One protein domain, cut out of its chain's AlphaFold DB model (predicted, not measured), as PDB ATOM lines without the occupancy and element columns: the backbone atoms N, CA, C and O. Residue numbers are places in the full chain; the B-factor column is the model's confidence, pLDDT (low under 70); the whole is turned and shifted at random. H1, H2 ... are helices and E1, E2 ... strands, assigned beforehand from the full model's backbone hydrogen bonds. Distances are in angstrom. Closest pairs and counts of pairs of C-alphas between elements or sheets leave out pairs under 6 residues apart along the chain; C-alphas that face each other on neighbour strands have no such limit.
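This is residues 4 to 62 of the 66 residues of the protein "Cell division inhibitor" of Vibrio ishigakensis (UniProt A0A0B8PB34). A small three-strand sheet has the long helix H1 over one face, running along the strands. On the side away from H1, the chain arches from the end of E2 through the short helix H2 and residues 44 to 48 to the short helix H3, which sits off the end of E1 and leads into the edge strand E3. The 59 printed residues hold three named helices and three named strands, in the order E1, H1, E2, H2, H3, E3; the class is mixed, helices and strands. The sheet is mixed, in the order E2, E1, E3. The whole is compact and rounded, with a radius of gyration of the C-alphas of 11.0 A and spans of 30 by 29 by 19 A.

Begin with E1, residues 4 to 8, the inner strand. Beside it E2, residues 31 to 35, is a parallel edge strand at 26 degrees; look for N 6 and O 32 at 2.8 A and N 34 and O 6 at 2.9 A, within hydrogen-bond range. On the other side of E1 stands E3, residues 57 to 61, an antiparallel edge strand at 155 degrees, with N 5 and O 59 at 2.9 A. H1, residues 13 to 25, is on the sheet at a height of 10.1 A, over E2 and E1, and runs along the strands at 7 degrees to E1 on the local plane. E1, H1 and E2 form a strand-helix-strand unit, two parallel neighbour strands joined through a helix, with a right-handed crossover. H1 on one face of the sheet makes two layers, a helix layer and a sheet layer. The closest C-alphas of H1 and E1 are those of Cys 15 and Tyr 8, 6.5 A apart. H2, residues 39 to 43, is only just not on the sheet, with 4 pairs of C-alphas within 10 A; its closest C-alpha to E2 is that of Phe 41, 6.5 A from that of Val 34. H3, residues 49 to 54, stands at the sheet's level, 3.1 A over a local plane fitted to just 6 C-alphas; the C-alphas of Ser 53 and Tyr 8, its closest to E1, are 6.0 A apart. H1 is apart from H2 and H3, and H2 and H3 are only just apart, at 8.4 A. In H1 and H3 every O i to N i+4 pair is within hydrogen-bond range; in H2 0 of 1 is, but 2 of 2 O i to N i+3 pairs are.

Find C-alpha 4 at (-34.178, -1.161, 66.148), where E1 begins its 13.0 A. H1 starts at C-alpha 13, (-29.570, -21.132, 73.582), and runs 18.9 A. E2 measures 12.9 A, H2 8.1 A and H3 8.7 A. E3 spans 13.3 A and ends at C-alpha 61, (-39.254, 3.185, 65.327).

The C-alphas of Pro 13 and Thr 62, the two farthest apart, are 30.8 A from each other. The printed part has no cut, and the five links between its named elements are tight. The mean pLDDT of the printed part is 84.3; look for values under 70 at residues 55 to 58 and 60 to 62.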
ATOM      1  N   PHE A   4     -33.640   0.114  66.607       84.88
ATOM      2  CA  PHE A   4     -34.178  -1.161  66.148       84.88
ATOM      3  C   PHE A   4     -34.402  -2.068  67.348       84.88
ATOM      4  O   PHE A   4     -33.464  -2.368  68.079       84.88
ATOM      5  N   THR A   5     -35.631  -2.530  67.535       88.88
ATOM      6  CA  THR A   5     -35.947  -3.501  68.582       88.88
ATOM      7  C   THR A   5     -36.007  -4.895  67.974       88.88
ATOM      8  O   THR A   5     -36.775  -5.115  67.036       88.88
ATOM      9  N   ILE A   6     -35.208  -5.824  68.493       88.06
ATOM     10  CA  ILE A   6     -35.207  -7.240  68.115       88.06
ATOM     11  C   ILE A   6     -35.832  -8.042  69.252       88.06
ATOM     12  O   ILE A   6     -35.390  -7.950  70.399       88.06
ATOM     13  N   PHE A   7     -36.833  -8.846  68.910       89.88
ATOM     14  CA  PHE A   7     -37.486  -9.763  69.837       89.88
ATOM     15  C   PHE A   7     -36.915 -11.162  69.651       89.88
ATOM     16  O   PHE A   7     -36.773 -11.623  68.517       89.88
ATOM     17  N   TYR A   8     -36.575 -11.828  70.750       89.62
ATOM     18  CA  TYR A   8     -36.001 -13.168  70.711       89.62
ATOM     19  C   TYR A   8     -36.466 -14.012  71.896       89.62
ATOM     20  O   TYR A   8     -36.949 -13.494  72.901       89.62
ATOM     21  N   ASP A   9     -36.294 -15.324  71.769       90.38
ATOM     22  CA  ASP A   9     -36.584 -16.306  72.809       90.38
ATOM     23  C   ASP A   9     -35.336 -16.562  73.670       90.38
ATOM     24  O   ASP A   9     -34.364 -17.175  73.210       90.38
ATOM     25  N   GLY A  10     -35.341 -16.091  74.922       88.50
ATOM     26  CA  GLY A  10     -34.236 -16.314  75.860       88.50
ATOM     27  C   GLY A  10     -34.110 -17.746  76.382       88.50
ATOM     28  O   GLY A  10     -33.069 -18.106  76.936       88.50
ATOM     29  N   THR A  11     -35.119 -18.595  76.170       90.81
ATOM     30  CA  THR A  11     -35.045 -20.029  76.483       90.81
ATOM     31  C   THR A  11     -34.349 -20.829  75.379       90.81
ATOM     32  O   THR A  11     -33.916 -21.960  75.615       90.81
ATOM     33  N   CYS A  12     -34.150 -20.232  74.197       88.56
ATOM     34  CA  CYS A  12     -33.410 -20.825  73.092       88.56
ATOM     35  C   CYS A  12     -31.908 -20.461  73.147       88.56
ATOM     36  O   CYS A  12     -31.516 -19.331  72.838       88.56
ATOM     37  N   PRO A  13     -31.002 -21.414  73.450       87.75
ATOM     38  CA  PRO A  13     -29.570 -21.132  73.582       87.75
ATOM     39  C   PRO A  13     -28.897 -20.718  72.263       87.75
ATOM     40  O   PRO A  13     -27.805 -20.147  72.293       87.75
ATOM     41  N   LEU A  14     -29.510 -21.012  71.111       88.75
ATOM     42  CA  LEU A  14     -29.033 -20.537  69.810       88.75
ATOM     43  C   LEU A  14     -29.375 -19.060  69.612       88.75
ATOM     44  O   LEU A  14     -28.461 -18.275  69.365       88.75
ATOM     45  N   CYS A  15     -30.630 -18.669  69.853       86.62
ATOM     46  CA  CYS A  15     -31.059 -17.275  69.767       86.62
ATOM     47  C   CYS A  15     -30.230 -16.384  70.700       86.62
ATOM     48  O   CYS A  15     -29.723 -15.348  70.282       86.62
ATOM     49  N   VAL A  16     -29.983 -16.824  71.939       90.25
ATOM     50  CA  VAL A  16     -29.134 -16.086  72.893       90.25
ATOM     51  C   VAL A  16     -27.711 -15.889  72.360       90.25
ATOM     52  O   VAL A  16     -27.137 -14.804  72.505       90.25
ATOM     53  N   LYS A  17     -27.120 -16.907  71.721       90.44
ATOM     54  CA  LYS A  17     -25.782 -16.794  71.118       90.44
ATOM     55  C   LYS A  17     -25.764 -15.791  69.967       90.44
ATOM     56  O   LYS A  17     -24.843 -14.979  69.901       90.44
ATOM     57  N   GLU A  18     -26.767 -15.832  69.098       90.12
ATOM     58  CA  GLU A  18     -26.906 -14.914  67.965       90.12
ATOM     59  C   GLU A  18     -27.101 -13.471  68.442       90.12
ATOM     60  O   GLU A  18     -26.377 -12.575  68.012       90.12
ATOM     61  N   MET A  19     -27.993 -13.255  69.409       91.69
ATOM     62  CA  MET A  19     -28.251 -11.948  70.014       91.69
ATOM     63  C   MET A  19     -27.019 -11.378  70.721       91.69
ATOM     64  O   MET A  19     -26.714 -10.190  70.608       91.69
ATOM     65  N   THR A  20     -26.252 -12.233  71.402       90.62
ATOM     66  CA  THR A  20     -24.976 -11.843  72.017       90.62
ATOM     67  C   THR A  20     -23.952 -11.416  70.963       90.62
ATOM     68  O   THR A  20     -23.196 -10.473  71.191       90.62
ATOM     69  N   ALA A  21     -23.899 -12.104  69.820       91.56
ATOM     70  CA  ALA A  21     -23.006 -11.743  68.722       91.56
ATOM     71  C   ALA A  21     -23.421 -10.418  68.065       91.56
ATOM     72  O   ALA A  21     -22.569  -9.552  67.879       91.56
ATOM     73  N   LEU A  22     -24.718 -10.228  67.805       89.50
ATOM     74  CA  LEU A  22     -25.274  -8.980  67.271       89.50
ATOM     75  C   LEU A  22     -24.974  -7.790  68.184       89.50
ATOM     76  O   LEU A  22     -24.460  -6.779  67.721       89.50
ATOM     77  N   ARG A  23     -25.187  -7.933  69.497       89.81
ATOM     78  CA  ARG A  23     -24.901  -6.864  70.467       89.81
ATOM     79  C   ARG A  23     -23.425  -6.482  70.534       89.81
ATOM     80  O   ARG A  23     -23.106  -5.344  70.847       89.81
ATOM     81  N   LYS A  24     -22.515  -7.417  70.252       90.19
ATOM     82  CA  LYS A  24     -21.075  -7.120  70.167       90.19
ATOM     83  C   LYS A  24     -20.707  -6.318  68.920       90.19
ATOM     84  O   LYS A  24     -19.673  -5.665  68.938       90.19
ATOM     85  N   GLN A  25     -21.503  -6.414  67.856       89.19
ATOM     86  CA  GLN A  25     -21.305  -5.662  66.614       89.19
ATOM     87  C   GLN A  25     -22.095  -4.346  66.580       89.19
ATOM     88  O   GLN A  25     -21.862  -3.522  65.703       89.19
ATOM     89  N   ASP A  26     -23.008  -4.134  67.530       88.44
ATOM     90  CA  ASP A  26     -23.784  -2.903  67.685       88.44
ATOM     91  C   ASP A  26     -22.973  -1.810  68.402       88.44
ATOM     92  O   ASP A  26     -23.225  -1.463  69.557       88.44
ATOM     93  N   GLU A  27     -21.956  -1.283  67.719       85.44
ATOM     94  CA  GLU A  27     -21.051  -0.261  68.268       85.44
ATOM     95  C   GLU A  27     -21.780   1.049  68.615       85.44
ATOM     96  O   GLU A  27     -21.443   1.714  69.594       85.44
ATOM     97  N   ASP A  28     -22.830   1.379  67.862       86.62
ATOM     98  CA  ASP A  28     -23.629   2.593  68.045       86.62
ATOM     99  C   ASP A  28     -24.790   2.421  69.044       86.62
ATOM    100  O   ASP A  28     -25.563   3.359  69.252       86.62
ATOM    101  N   SER A  29     -24.935   1.244  69.669       83.94
ATOM    102  CA  SER A  29     -26.039   0.930  70.594       83.94
ATOM    103  C   SER A  29     -27.430   1.221  70.001       83.94
ATOM    104  O   SER A  29     -28.330   1.717  70.688       83.94
ATOM    105  N   GLN A  30     -27.602   0.956  68.704       87.56
ATOM    106  CA  GLN A  30     -28.849   1.193  67.977       87.56
ATOM    107  C   GLN A  30     -29.832   0.022  68.116       87.56
ATOM    108  O   GLN A  30     -30.995   0.165  67.723       87.56
ATOM    109  N   LEU A  31     -29.403  -1.109  68.689       89.38
ATOM    110  CA  LEU A  31     -30.233  -2.286  68.920       89.38
ATOM    111  C   LEU A  31     -30.764  -2.338  70.359       89.38
ATOM    112  O   LEU A  31     -30.021  -2.315  71.341       89.38
ATOM    113  N   LEU A  32     -32.077  -2.504  70.490       89.25
ATOM    114  CA  LEU A  32     -32.733  -2.928  71.719       89.25
ATOM    115  C   LEU A  32     -33.098  -4.407  71.591       89.25
ATOM    116  O   LEU A  32     -33.853  -4.784  70.703       89.25
ATOM    117  N   LEU A  33     -32.574  -5.250  72.474       90.62
ATOM    118  CA  LEU A  33     -32.896  -6.676  72.499       90.62
ATOM    119  C   LEU A  33     -33.917  -6.938  73.606       90.62
ATOM    120  O   LEU A  33     -33.636  -6.628  74.764       90.62
ATOM    121  N   VAL A  34     -35.070  -7.496  73.242       90.94
ATOM    122  CA  VAL A  34     -36.197  -7.766  74.144       90.94
ATOM    123  C   VAL A  34     -36.462  -9.267  74.160       90.94
ATOM    124  O   VAL A  34     -36.778  -9.856  73.126       90.94
ATOM    125  N   ASP A  35     -36.342  -9.885  75.333       91.25
ATOM    126  CA  ASP A  35     -36.737 -11.280  75.532       91.25
ATOM    127  C   ASP A  35     -38.263 -11.369  75.668       91.25
ATOM    128  O   ASP A  35     -38.860 -10.684  76.503       91.25
ATOM    129  N   ILE A  36     -38.893 -12.228  74.863       90.44
ATOM    130  CA  ILE A  36     -40.347 -12.461  74.879       90.44
ATOM    131  C   ILE A  36     -40.848 -13.077  76.198       90.44
ATOM    132  O   ILE A  36     -42.048 -13.053  76.472       90.44
ATOM    133  N   HIS A  37     -39.950 -13.634  77.013       90.19
ATOM    134  CA  HIS A  37     -40.266 -14.205  78.322       90.19
ATOM    135  C   HIS A  37     -40.104 -13.210  79.479       90.19
ATOM    136  O   HIS A  37     -40.482 -13.519  80.612       90.19
ATOM    137  N   GLU A  38     -39.565 -12.016  79.221       89.88
ATOM    138  CA  GLU A  38     -39.397 -10.978  80.232       89.88
ATOM    139  C   GLU A  38     -40.583 -10.003  80.287       89.88
ATOM    140  O   GLU A  38     -41.327  -9.807  79.329       89.88
ATOM    141  N   GLN A  39     -40.734  -9.319  81.426       89.31
ATOM    142  CA  GLN A  39     -41.812  -8.344  81.642       89.31
ATOM    143  C   GLN A  39     -41.780  -7.175  80.643       89.31
ATOM    144  O   GLN A  39     -42.834  -6.646  80.308       89.31
ATOM    145  N   GLN A  40     -40.601  -6.807  80.130       87.94
ATOM    146  CA  GLN A  40     -40.444  -5.767  79.103       87.94
ATOM    147  C   GLN A  40     -41.194  -6.074  77.797       87.94
ATOM    148  O   GLN A  40     -41.531  -5.160  77.051       87.94
ATOM    149  N   PHE A  41     -41.498  -7.345  77.512       89.19
ATOM    150  CA  PHE A  41     -42.270  -7.709  76.327       89.19
ATOM    151  C   PHE A  41     -43.725  -7.219  76.394       89.19
ATOM    152  O   PHE A  41     -44.342  -6.968  75.361       89.19
ATOM    153  N   LEU A  42     -44.263  -6.998  77.601       88.50
ATOM    154  CA  LEU A  42     -45.624  -6.489  77.803       88.50
ATOM    155  C   LEU A  42     -45.832  -5.085  77.215       88.50
ATOM    156  O   LEU A  42     -46.964  -4.721  76.901       88.50
ATOM    157  N   ASP A  43     -44.750  -4.329  77.008       89.88
ATOM    158  CA  ASP A  43     -44.783  -3.015  76.356       89.88
ATOM    159  C   ASP A  43     -45.056  -3.110  74.839       89.88
ATOM    160  O   ASP A  43     -45.311  -2.097  74.183       89.88
ATOM    161  N   TYR A  44     -45.054  -4.325  74.274       88.25
ATOM    162  CA  TYR A  44     -45.219  -4.598  72.847       88.25
ATOM    163  C   TYR A  44     -46.424  -5.514  72.559       88.25
ATOM    164  O   TYR A  44     -46.271  -6.562  71.933       88.25
ATOM    165  N   PRO A  45     -47.661  -5.115  72.921       86.44
ATOM    166  CA  PRO A  45     -48.856  -5.958  72.772       86.44
ATOM    167  C   PRO A  45     -49.229  -6.269  71.312       86.44
ATOM    168  O   PRO A  45     -50.098  -7.098  71.058       86.44
ATOM    169  N   TYR A  46     -48.603  -5.585  70.352       85.69
ATOM    170  CA  TYR A  46     -48.824  -5.766  68.917       85.69
ATOM    171  C   TYR A  46     -47.880  -6.798  68.283       85.69
ATOM    172  O   TYR A  46     -48.018  -7.087  67.096       85.69
ATOM    173  N   ILE A  47     -46.910  -7.318  69.040       84.25
ATOM    174  CA  ILE A  47     -45.967  -8.338  68.582       84.25
ATOM    175  C   ILE A  47     -46.448  -9.696  69.090       84.25
ATOM    176  O   ILE A  47     -46.643  -9.886  70.289       84.25
ATOM    177  N   ASP A  48     -46.634 -10.654  68.183       84.06
ATOM    178  CA  ASP A  48     -46.937 -12.031  68.567       84.06
ATOM    179  C   ASP A  48     -45.638 -12.737  68.986       84.06
ATOM    180  O   ASP A  48     -44.744 -12.970  68.172       84.06
ATOM    181  N   GLY A  49     -45.527 -13.078  70.273       80.44
ATOM    182  CA  GLY A  49     -44.351 -13.757  70.821       80.44
ATOM    183  C   GLY A  49     -44.085 -15.132  70.195       80.44
ATOM    184  O   GLY A  49     -42.931 -15.552  70.118       80.44
ATOM    185  N   LYS A  50     -45.117 -15.832  69.699       81.06
ATOM    186  CA  LYS A  50     -44.937 -17.116  69.000       81.06
ATOM    187  C   LYS A  50     -44.318 -16.920  67.625       81.06
ATOM    188  O   LYS A  50     -43.404 -17.657  67.268       81.06
ATOM    189  N   GLU A  51     -44.781 -15.920  66.882       78.06
ATOM    190  CA  GLU A  51     -44.180 -15.547  65.598       78.06
ATOM    191  C   GLU A  51     -42.739 -15.042  65.805       78.06
ATOM    192  O   GLU A  51     -41.839 -15.427  65.061       78.06
ATOM    193  N   ALA A  52     -42.489 -14.270  66.871       76.44
ATOM    194  CA  ALA A  52     -41.157 -13.786  67.250       76.44
ATOM    195  C   ALA A  52     -40.161 -14.901  67.617       76.44
ATOM    196  O   ALA A  52     -38.969 -14.764  67.354       76.44
ATOM    197  N   SER A  53     -40.630 -16.010  68.195       72.75
ATOM    198  CA  SER A  53     -39.792 -17.191  68.467       72.75
ATOM    199  C   SER A  53     -39.513 -18.006  67.192       72.75
ATOM    200  O   SER A  53     -38.436 -18.582  67.041       72.75
ATOM    201  N   ALA A  54     -40.449 -18.025  66.232       71.88
ATOM    202  CA  ALA A  54     -40.309 -18.779  64.984       71.88
ATOM    203  C   ALA A  54     -39.435 -18.074  63.930       71.88
ATOM    204  O   ALA A  54     -38.719 -18.734  63.173       71.88
ATOM    205  N   MET A  55     -39.495 -16.743  63.864       68.31
ATOM    206  CA  MET A  55     -38.709 -15.915  62.951       68.31
ATOM    207  C   MET A  55     -38.208 -14.663  63.666       68.31
ATOM    208  O   MET A  55     -38.913 -14.067  64.473       68.31
ATOM    209  N   LEU A  56     -36.994 -14.231  63.321       64.06
ATOM    210  CA  LEU A  56     -36.360 -13.052  63.906       64.06
ATOM    211  C   LEU A  56     -37.148 -11.790  63.506       64.06
ATOM    212  O   LEU A  56     -37.083 -11.344  62.360       64.06
ATOM    213  N   HIS A  57     -37.924 -11.242  64.442       66.00
ATOM    214  CA  HIS A  57     -38.765 -10.067  64.219       66.00
ATOM    215  C   HIS A  57     -38.028  -8.791  64.644       66.00
ATOM    216  O   HIS A  57     -37.578  -8.674  65.784       66.00
ATOM    217  N   ALA A  58     -37.935  -7.820  63.730       65.44
ATOM    218  CA  ALA A  58     -37.343  -6.510  63.990       65.44
ATOM    219  C   ALA A  58     -38.381  -5.399  63.797       65.44
ATOM    220  O   ALA A  58     -39.043  -5.328  62.760       65.44
ATOM    221  N   TRP A  59     -38.498  -4.505  64.780       71.94
ATOM    222  CA  TRP A  59     -39.330  -3.309  64.689       71.94
ATOM    223  C   TRP A  59     -38.460  -2.054  64.650       71.94
ATOM    224  O   TRP A  59     -37.582  -1.864  65.491       71.94
ATOM    225  N   MET A  60     -38.701  -1.189  63.664       67.69
ATOM    226  CA  MET A  60     -37.986   0.074  63.512       67.69
ATOM    227  C   MET A  60     -38.900   1.230  63.904       67.69
ATOM    228  O   MET A  60     -39.890   1.507  63.221       67.69
ATOM    229  N   LYS A  61     -38.547   1.954  64.969       60.50
ATOM    230  CA  LYS A  61     -39.254   3.185  65.327       60.50
ATOM    231  C   LYS A  61     -38.723   4.339  64.483       60.50
ATOM    232  O   LYS A  61     -37.612   4.823  64.691       60.50
ATOM    233  N   THR A  62     -39.517   4.798  63.520       53.00
ATOM    234  CA  THR A  62     -39.199   6.002  62.747       53.00
ATOM    235  C   THR A  62     -39.547   7.231  63.581       53.00
ATOM    236  O   THR A  62     -40.708   7.479  63.897       53.00
TER     237      THR A  62